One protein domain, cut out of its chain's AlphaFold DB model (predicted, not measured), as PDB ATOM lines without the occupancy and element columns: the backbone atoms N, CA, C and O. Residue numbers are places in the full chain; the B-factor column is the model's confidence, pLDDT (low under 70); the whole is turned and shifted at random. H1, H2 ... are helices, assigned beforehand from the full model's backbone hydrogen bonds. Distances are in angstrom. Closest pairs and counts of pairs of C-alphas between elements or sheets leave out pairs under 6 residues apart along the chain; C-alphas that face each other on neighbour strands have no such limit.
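This is residues 59 to 115 of the 362 residues of the protein "LisH domain-containing protein" of Sphaceloma murrayae (UniProt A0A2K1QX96). H1, H2 and H3 form a small cluster, H3 folding back from the end of H2; H4 is set off beyond H2, its residues 108 to 115 sticking out. The 57 printed residues include four named helices, H1 to H4 in order, and no named strand: all helix. The whole is only just compact, close to loose, radius of gyration of the C-alphas 11.8 A, spanning 34 by 21 by 16 A.

H1, residues 64 to 72, begins at C-alpha (57.930, 34.272, 55.706) and measures 12.5 A from first to last C-alpha. H2, residues 76 to 85, measures 14.5 A; H3, residues 87 to 92, 9.0 A; H4, residues 104 to 115, 16.0 A, ending at C-alpha (33.892, 14.239, 49.141).

H1 and H2, a helical hairpin, only just touch, with 3 pairs of C-alphas within 8 A, closest Ser 71 and Ala 79, 5.4 A; their tilt of 36 degrees, opposite ways, is only just steep. H2 and H3 touch only at the corner, closest C-alphas Arg 83 and His 90, 4.8 A. H2 and H4 are close but not clearly touching, closest C-alphas Pro 77 and Leu 106, 7.4 A. Every O i to N i+4 pair is within hydrogen-bond range in H1, H2 and H4; in H3, 1 of 2.

The farthest C-alphas, Pro 63 and Gln 115, are 35.0 A apart. The printed part has no cut; the H3 to H4 link is long. Residues 98 to 110 have pLDDT under 70.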
ATOM      1  N   PHE A  59      63.927  26.742  49.172       87.06
ATOM      2  CA  PHE A  59      62.856  27.732  49.060       87.06
ATOM      3  C   PHE A  59      62.048  27.876  50.367       87.06
ATOM      4  O   PHE A  59      61.553  28.955  50.666       87.06
ATOM      5  N   LEU A  60      61.943  26.804  51.162       87.69
ATOM      6  CA  LEU A  60      61.225  26.795  52.440       87.69
ATOM      7  C   LEU A  60      61.992  27.472  53.585       87.69
ATOM      8  O   LEU A  60      61.377  27.778  54.603       87.69
ATOM      9  N   ASP A  61      63.290  27.730  53.412       90.25
ATOM     10  CA  ASP A  61      64.131  28.418  54.400       90.25
ATOM     11  C   ASP A  61      64.075  29.948  54.247       90.25
ATOM     12  O   ASP A  61      64.694  30.682  55.021       90.25
ATOM     13  N   LEU A  62      63.349  30.454  53.242       91.06
ATOM     14  CA  LEU A  62      63.149  31.886  53.063       91.06
ATOM     15  C   LEU A  62      62.295  32.464  54.208       91.06
ATOM     16  O   LEU A  62      61.309  31.844  54.617       91.06
ATOM     17  N   PRO A  63      62.612  33.681  54.690       93.88
ATOM     18  CA  PRO A  63      61.752  34.424  55.601       93.88
ATOM     19  C   PRO A  63      60.303  34.485  55.111       93.88
ATOM     20  O   PRO A  63      60.044  34.672  53.918       93.88
ATOM     21  N   ILE A  64      59.354  34.372  56.044       90.75
ATOM     22  CA  ILE A  64      57.930  34.272  55.706       90.75
ATOM     23  C   ILE A  64      57.422  35.476  54.904       90.75
ATOM     24  O   ILE A  64      56.612  35.304  53.997       90.75
ATOM     25  N   ASP A  65      57.952  36.670  55.166       92.94
ATOM     26  CA  ASP A  65      57.570  37.895  54.459       92.94
ATOM     27  C   ASP A  65      57.936  37.834  52.968       92.94
ATOM     28  O   ASP A  65      57.167  38.275  52.115       92.94
ATOM     29  N   ILE A  66      59.075  37.212  52.632       93.75
ATOM     30  CA  ILE A  66      59.496  36.996  51.241       93.75
ATOM     31  C   ILE A  66      58.579  35.970  50.573       93.75
ATOM     32  O   ILE A  66      58.169  36.162  49.431       93.75
ATOM     33  N   LEU A  67      58.219  34.898  51.283       91.75
ATOM     34  CA  LEU A  67      57.289  33.894  50.767       91.75
ATOM     35  C   LEU A  67      55.903  34.490  50.489       91.75
ATOM     36  O   LEU A  67      55.323  34.199  49.444       91.75
ATOM     37  N   LEU A  68      55.395  35.344  51.381       89.00
ATOM     38  CA  LEU A  68      54.128  36.054  51.194       89.00
ATOM     39  C   LEU A  68      54.202  37.022  50.008       89.00
ATOM     40  O   LEU A  68      53.330  36.977  49.142       89.00
ATOM     41  N   PHE A  69      55.279  37.801  49.897       92.81
ATOM     42  CA  PHE A  69      55.496  38.691  48.755       92.81
ATOM     43  C   PHE A  69      55.522  37.929  47.421       92.81
ATOM     44  O   PHE A  69      54.847  38.313  46.468       92.81
ATOM     45  N   LEU A  70      56.246  36.807  47.350       89.81
ATOM     46  CA  LEU A  70      56.259  35.954  46.160       89.81
ATOM     47  C   LEU A  70      54.872  35.384  45.851       89.81
ATOM     48  O   LEU A  70      54.525  35.224  44.683       89.81
ATOM     49  N   SER A  71      54.071  35.096  46.876       89.31
ATOM     50  CA  SER A  71      52.709  34.588  46.707       89.31
ATOM     51  C   SER A  71      51.764  35.601  46.071       89.31
ATOM     52  O   SER A  71      50.942  35.211  45.242       89.31
ATOM     53  N   ASP A  72      51.932  36.885  46.392       87.75
ATOM     54  CA  ASP A  72      51.116  37.974  45.849       87.75
ATOM     55  C   ASP A  72      51.419  38.240  44.367       87.75
ATOM     56  O   ASP A  72      50.561  38.717  43.624       87.75
ATOM     57  N   LEU A  73      52.627  37.891  43.914       90.50
ATOM     58  CA  LEU A  73      53.025  37.974  42.506       90.50
ATOM     59  C   LEU A  73      52.525  36.790  41.665       90.50
ATOM     60  O   LEU A  73      52.575  36.841  40.433       90.50
ATOM     61  N   LEU A  74      52.064  35.706  42.297       84.88
ATOM     62  CA  LEU A  74      51.609  34.518  41.585       84.88
ATOM     63  C   LEU A  74      50.149  34.660  41.126       84.88
ATOM     64  O   LEU A  74      49.288  35.113  41.882       84.88
ATOM     65  N   PRO A  75      49.806  34.158  39.923       81.38
ATOM     66  CA  PRO A  75      48.415  33.959  39.546       81.38
ATOM     67  C   PRO A  75      47.694  33.098  40.589       81.38
ATOM     68  O   PRO A  75      48.263  32.138  41.114       81.38
ATOM     69  N   ALA A  76      46.417  33.385  40.842       78.25
ATOM     70  CA  ALA A  76      45.653  32.723  41.901       78.25
ATOM     71  C   ALA A  76      45.718  31.173  41.895       78.25
ATOM     72  O   ALA A  76      45.875  30.600  42.974       78.25
ATOM     73  N   PRO A  77      45.672  30.456  40.749       75.75
ATOM     74  CA  PRO A  77      45.859  29.000  40.744       75.75
ATOM     75  C   PRO A  77      47.235  28.557  41.265       75.75
ATOM     76  O   PRO A  77      47.337  27.569  41.997       75.75
ATOM     77  N   SER A  78      48.290  29.293  40.917       81.69
ATOM     78  CA  SER A  78      49.665  29.016  41.338       81.69
ATOM     79  C   SER A  78      49.879  29.333  42.816       81.69
ATOM     80  O   SER A  78      50.478  28.524  43.519       81.69
ATOM     81  N   ALA A  79      49.325  30.443  43.314       83.62
ATOM     82  CA  ALA A  79      49.375  30.801  44.733       83.62
ATOM     83  C   ALA A  79      48.689  29.743  45.615       83.62
ATOM     84  O   ALA A  79      49.198  29.346  46.661       83.62
ATOM     85  N   ILE A  80      47.552  29.215  45.157       80.62
ATOM     86  CA  ILE A  80      46.850  28.122  45.837       80.62
ATOM     87  C   ILE A  80      47.680  26.844  45.781       80.62
ATOM     88  O   ILE A  80      47.805  26.158  46.792       80.62
ATOM     89  N   SER A  81      48.241  26.514  44.619       80.94
ATOM     90  CA  SER A  81      49.060  25.310  44.470       80.94
ATOM     91  C   SER A  81      50.262  25.360  45.412       80.94
ATOM     92  O   SER A  81      50.500  24.399  46.135       80.94
ATOM     93  N   LEU A  82      50.935  26.514  45.494       83.19
ATOM     94  CA  LEU A  82      52.003  26.789  46.453       83.19
ATOM     95  C   LEU A  82      51.525  26.640  47.903       83.19
ATOM     96  O   LEU A  82      52.205  26.037  48.724       83.19
ATOM     97  N   ARG A  83      50.319  27.113  48.221       85.56
ATOM     98  CA  ARG A  83      49.726  26.933  49.550       85.56
ATOM     99  C   ARG A  83      49.483  25.465  49.913       85.56
ATOM    100  O   ARG A  83      49.469  25.129  51.094       85.56
ATOM    101  N   LEU A  84      49.287  24.596  48.921       81.81
ATOM    102  CA  LEU A  84      49.042  23.165  49.109       81.81
ATOM    103  C   LEU A  84      50.320  22.309  49.095       81.81
ATOM    104  O   LEU A  84      50.235  21.129  49.429       81.81
ATOM    105  N   THR A  85      51.493  22.853  48.738       77.69
ATOM    106  CA  THR A  85      52.729  22.050  48.657       77.69
ATOM    107  C   THR A  85      53.292  21.673  50.021       77.69
ATOM    108  O   THR A  85      53.839  20.581  50.162       77.69
ATOM    109  N   CYS A  86      53.167  22.531  51.040       79.31
ATOM    110  CA  CYS A  86      53.630  22.197  52.384       79.31
ATOM    111  C   CYS A  86      52.770  22.804  53.501       79.31
ATOM    112  O   CYS A  86      52.125  23.842  53.353       79.31
ATOM    113  N   ARG A  87      52.799  22.143  54.666       76.00
ATOM    114  CA  ARG A  87      51.991  22.517  55.835       76.00
ATOM    115  C   ARG A  87      52.362  23.887  56.409       76.00
ATOM    116  O   ARG A  87      51.461  24.600  56.837       76.00
ATOM    117  N   ALA A  88      53.648  24.245  56.406       79.56
ATOM    118  CA  ALA A  88      54.126  25.530  56.921       79.56
ATOM    119  C   ALA A  88      53.573  26.703  56.094       79.56
ATOM    120  O   ALA A  88      52.990  27.635  56.636       79.56
ATOM    121  N   ILE A  89      53.644  26.613  54.764       85.12
ATOM    122  CA  ILE A  89      53.059  27.619  53.867       85.12
ATOM    123  C   ILE A  89      51.530  27.658  54.029       85.12
ATOM    124  O   ILE A  89      50.939  28.736  54.093       85.12
ATOM    125  N   HIS A  90      50.879  26.497  54.170       85.81
ATOM    126  CA  HIS A  90      49.421  26.408  54.297       85.81
ATOM    127  C   HIS A  90      48.840  27.231  55.462       85.81
ATOM    128  O   HIS A  90      47.738  27.781  55.326       85.81
ATOM    129  N   THR A  91      49.549  27.295  56.597       86.12
ATOM    130  CA  THR A  91      49.116  28.024  57.800       86.12
ATOM    131  C   THR A  91      49.348  29.525  57.714       86.12
ATOM    132  O   THR A  91      48.559  30.277  58.277       86.12
ATOM    133  N   HIS A  92      50.398  29.958  57.018       84.81
ATOM    134  CA  HIS A  92      50.765  31.373  56.950       84.81
ATOM    135  C   HIS A  92      50.124  32.111  55.775       84.81
ATOM    136  O   HIS A  92      49.900  33.316  55.863       84.81
ATOM    137  N   PHE A  93      49.798  31.414  54.686       85.44
ATOM    138  CA  PHE A  93      49.244  32.063  53.504       85.44
ATOM    139  C   PHE A  93      47.744  32.325  53.685       85.44
ATOM    140  O   PHE A  93      46.998  31.398  54.042       85.44
ATOM    141  N   PRO A  94      47.272  33.556  53.410       82.19
ATOM    142  CA  PRO A  94      45.870  33.897  53.564       82.19
ATOM    143  C   PRO A  94      44.996  33.021  52.664       82.19
ATOM    144  O   PRO A  94      45.345  32.662  51.535       82.19
ATOM    145  N   LYS A  95      43.816  32.655  53.174       80.00
ATOM    146  CA  LYS A  95      42.806  31.988  52.351       80.00
ATOM    147  C   LYS A  95      42.366  32.972  51.260       80.00
ATOM    148  O   LYS A  95      42.031  34.106  51.603       80.00
ATOM    149  N   PRO A  96      42.325  32.567  49.979       71.00
ATOM    150  CA  PRO A  96      41.814  33.438  48.932       71.00
ATOM    151  C   PRO A  96      40.379  33.843  49.280       71.00
ATOM    152  O   PRO A  96      39.524  32.990  49.510       71.00
ATOM    153  N   THR A  97      40.132  35.150  49.365       72.00
ATOM    154  CA  THR A  97      38.854  35.724  49.816       72.00
ATOM    155  C   THR A  97      37.750  35.598  48.768       72.00
ATOM    156  O   THR A  97      36.572  35.597  49.119       72.00
ATOM    157  N   LYS A  98      38.112  35.445  47.488       60.81
ATOM    158  CA  LYS A  98      37.190  35.112  46.395       60.81
ATOM    159  C   LYS A  98      37.847  34.093  45.463       60.81
ATOM    160  O   LYS A  98      38.978  34.331  45.036       60.81
ATOM    161  N   PRO A  99      37.182  32.973  45.127       59.38
ATOM    162  CA  PRO A  99      37.675  32.096  44.077       59.38
ATOM    163  C   PRO A  99      37.638  32.874  42.750       59.38
ATOM    164  O   PRO A  99      36.591  33.429  42.409       59.38
ATOM    165  N   PRO A 100      38.751  32.955  41.998       62.34
ATOM    166  CA  PRO A 100      38.719  33.471  40.635       62.34
ATOM    167  C   PRO A 100      37.626  32.763  39.814       62.34
ATOM    168  O   PRO A 100      37.391  31.576  40.031       62.34
ATOM    169  N   PRO A 101      36.998  33.405  38.819       59.34
ATOM    170  CA  PRO A 101      36.083  32.714  37.901       59.34
ATOM    171  C   PRO A 101      36.775  31.572  37.124       59.34
ATOM    172  O   PRO A 101      36.130  30.616  36.708       59.34
ATOM    173  N   THR A 102      38.106  31.609  37.012       59.19
ATOM    174  CA  THR A 102      38.959  30.526  36.485       59.19
ATOM    175  C   THR A 102      39.262  29.419  37.503       59.19
ATOM    176  O   THR A 102      39.925  28.434  37.186       59.19
ATOM    177  N   ALA A 103      38.760  29.527  38.733       62.66
ATOM    178  CA  ALA A 103      39.018  28.594  39.821       62.66
ATOM    179  C   ALA A 103      38.076  27.382  39.805       62.66
ATOM    180  O   ALA A 103      37.879  26.742  40.833       62.66
ATOM    181  N   LEU A 104      37.538  27.012  38.640       63.88
ATOM    182  CA  LEU A 104      36.868  25.726  38.428       63.88
ATOM    183  C   LEU A 104      37.730  24.573  38.950       63.88
ATOM    184  O   LEU A 104      37.227  23.697  39.647       63.88
ATOM    185  N   CYS A 105      39.045  24.619  38.717       58.72
ATOM    186  CA  CYS A 105      39.983  23.638  39.261       58.72
ATOM    187  C   CYS A 105      40.044  23.663  40.796       58.72
ATOM    188  O   CYS A 105      40.081  22.599  41.408       58.72
ATOM    189  N   LEU A 106      40.001  24.844  41.422       60.91
ATOM    190  CA  LEU A 106      39.995  24.996  42.879       60.91
ATOM    191  C   LEU A 106      38.697  24.482  43.496       60.91
ATOM    192  O   LEU A 106      38.734  23.719  44.454       60.91
ATOM    193  N   LEU A 107      37.557  24.906  42.954       67.44
ATOM    194  CA  LEU A 107      36.238  24.490  43.415       67.44
ATOM    195  C   LEU A 107      36.089  22.978  43.253       67.44
ATOM    196  O   LEU A 107      35.665  22.301  44.183       67.44
ATOM    197  N   THR A 108      36.559  22.432  42.129       69.56
ATOM    198  CA  THR A 108      36.609  20.985  41.899       69.56
ATOM    199  C   THR A 108      37.544  20.289  42.889       69.56
ATOM    200  O   THR A 108      37.205  19.223  43.392       69.56
ATOM    201  N   ALA A 109      38.713  20.859  43.196       65.56
ATOM    202  CA  ALA A 109      39.644  20.289  44.169       65.56
ATOM    203  C   ALA A 109      39.074  20.319  45.596       65.56
ATOM    204  O   ALA A 109      39.151  19.315  46.295       65.56
ATOM    205  N   SER A 110      38.447  21.427  45.998       69.31
ATOM    206  CA  SER A 110      37.780  21.582  47.294       69.31
ATOM    207  C   SER A 110      36.603  20.619  47.433       69.31
ATOM    208  O   SER A 110      36.512  19.918  48.435       69.31
ATOM    209  N   ALA A 111      35.745  20.526  46.414       72.94
ATOM    210  CA  ALA A 111      34.634  19.578  46.390       72.94
ATOM    211  C   ALA A 111      35.136  18.129  46.456       72.94
ATOM    212  O   ALA A 111      34.623  17.330  47.231       72.94
ATOM    213  N   ARG A 112      36.205  17.793  45.719       74.88
ATOM    214  CA  ARG A 112      36.844  16.468  45.794       74.88
ATOM    215  C   ARG A 112      37.450  16.184  47.164       74.88
ATOM    216  O   ARG A 112      37.429  15.037  47.594       74.88
ATOM    217  N   HIS A 113      38.007  17.191  47.831       70.44
ATOM    218  CA  HIS A 113      38.558  17.039  49.174       70.44
ATOM    219  C   HIS A 113      37.457  16.784  50.208       70.44
ATOM    220  O   HIS A 113      37.580  15.849  50.992       70.44
ATOM    221  N   GLN A 114      36.363  17.550  50.160       74.69
ATOM    222  CA  GLN A 114      35.189  17.322  51.008       74.69
ATOM    223  C   GLN A 114      34.593  15.933  50.772       74.69
ATOM    224  O   GLN A 114      34.441  15.170  51.719       74.69
ATOM    225  N   GLN A 115      34.385  15.563  49.507       78.81
ATOM    226  CA  GLN A 115      33.892  14.239  49.141       78.81
ATOM    227  C   GLN A 115      34.822  13.131  49.648       78.81
ATOM    228  O   GLN A 115      34.358  12.141  50.193       78.81
TER     229      GLN A 115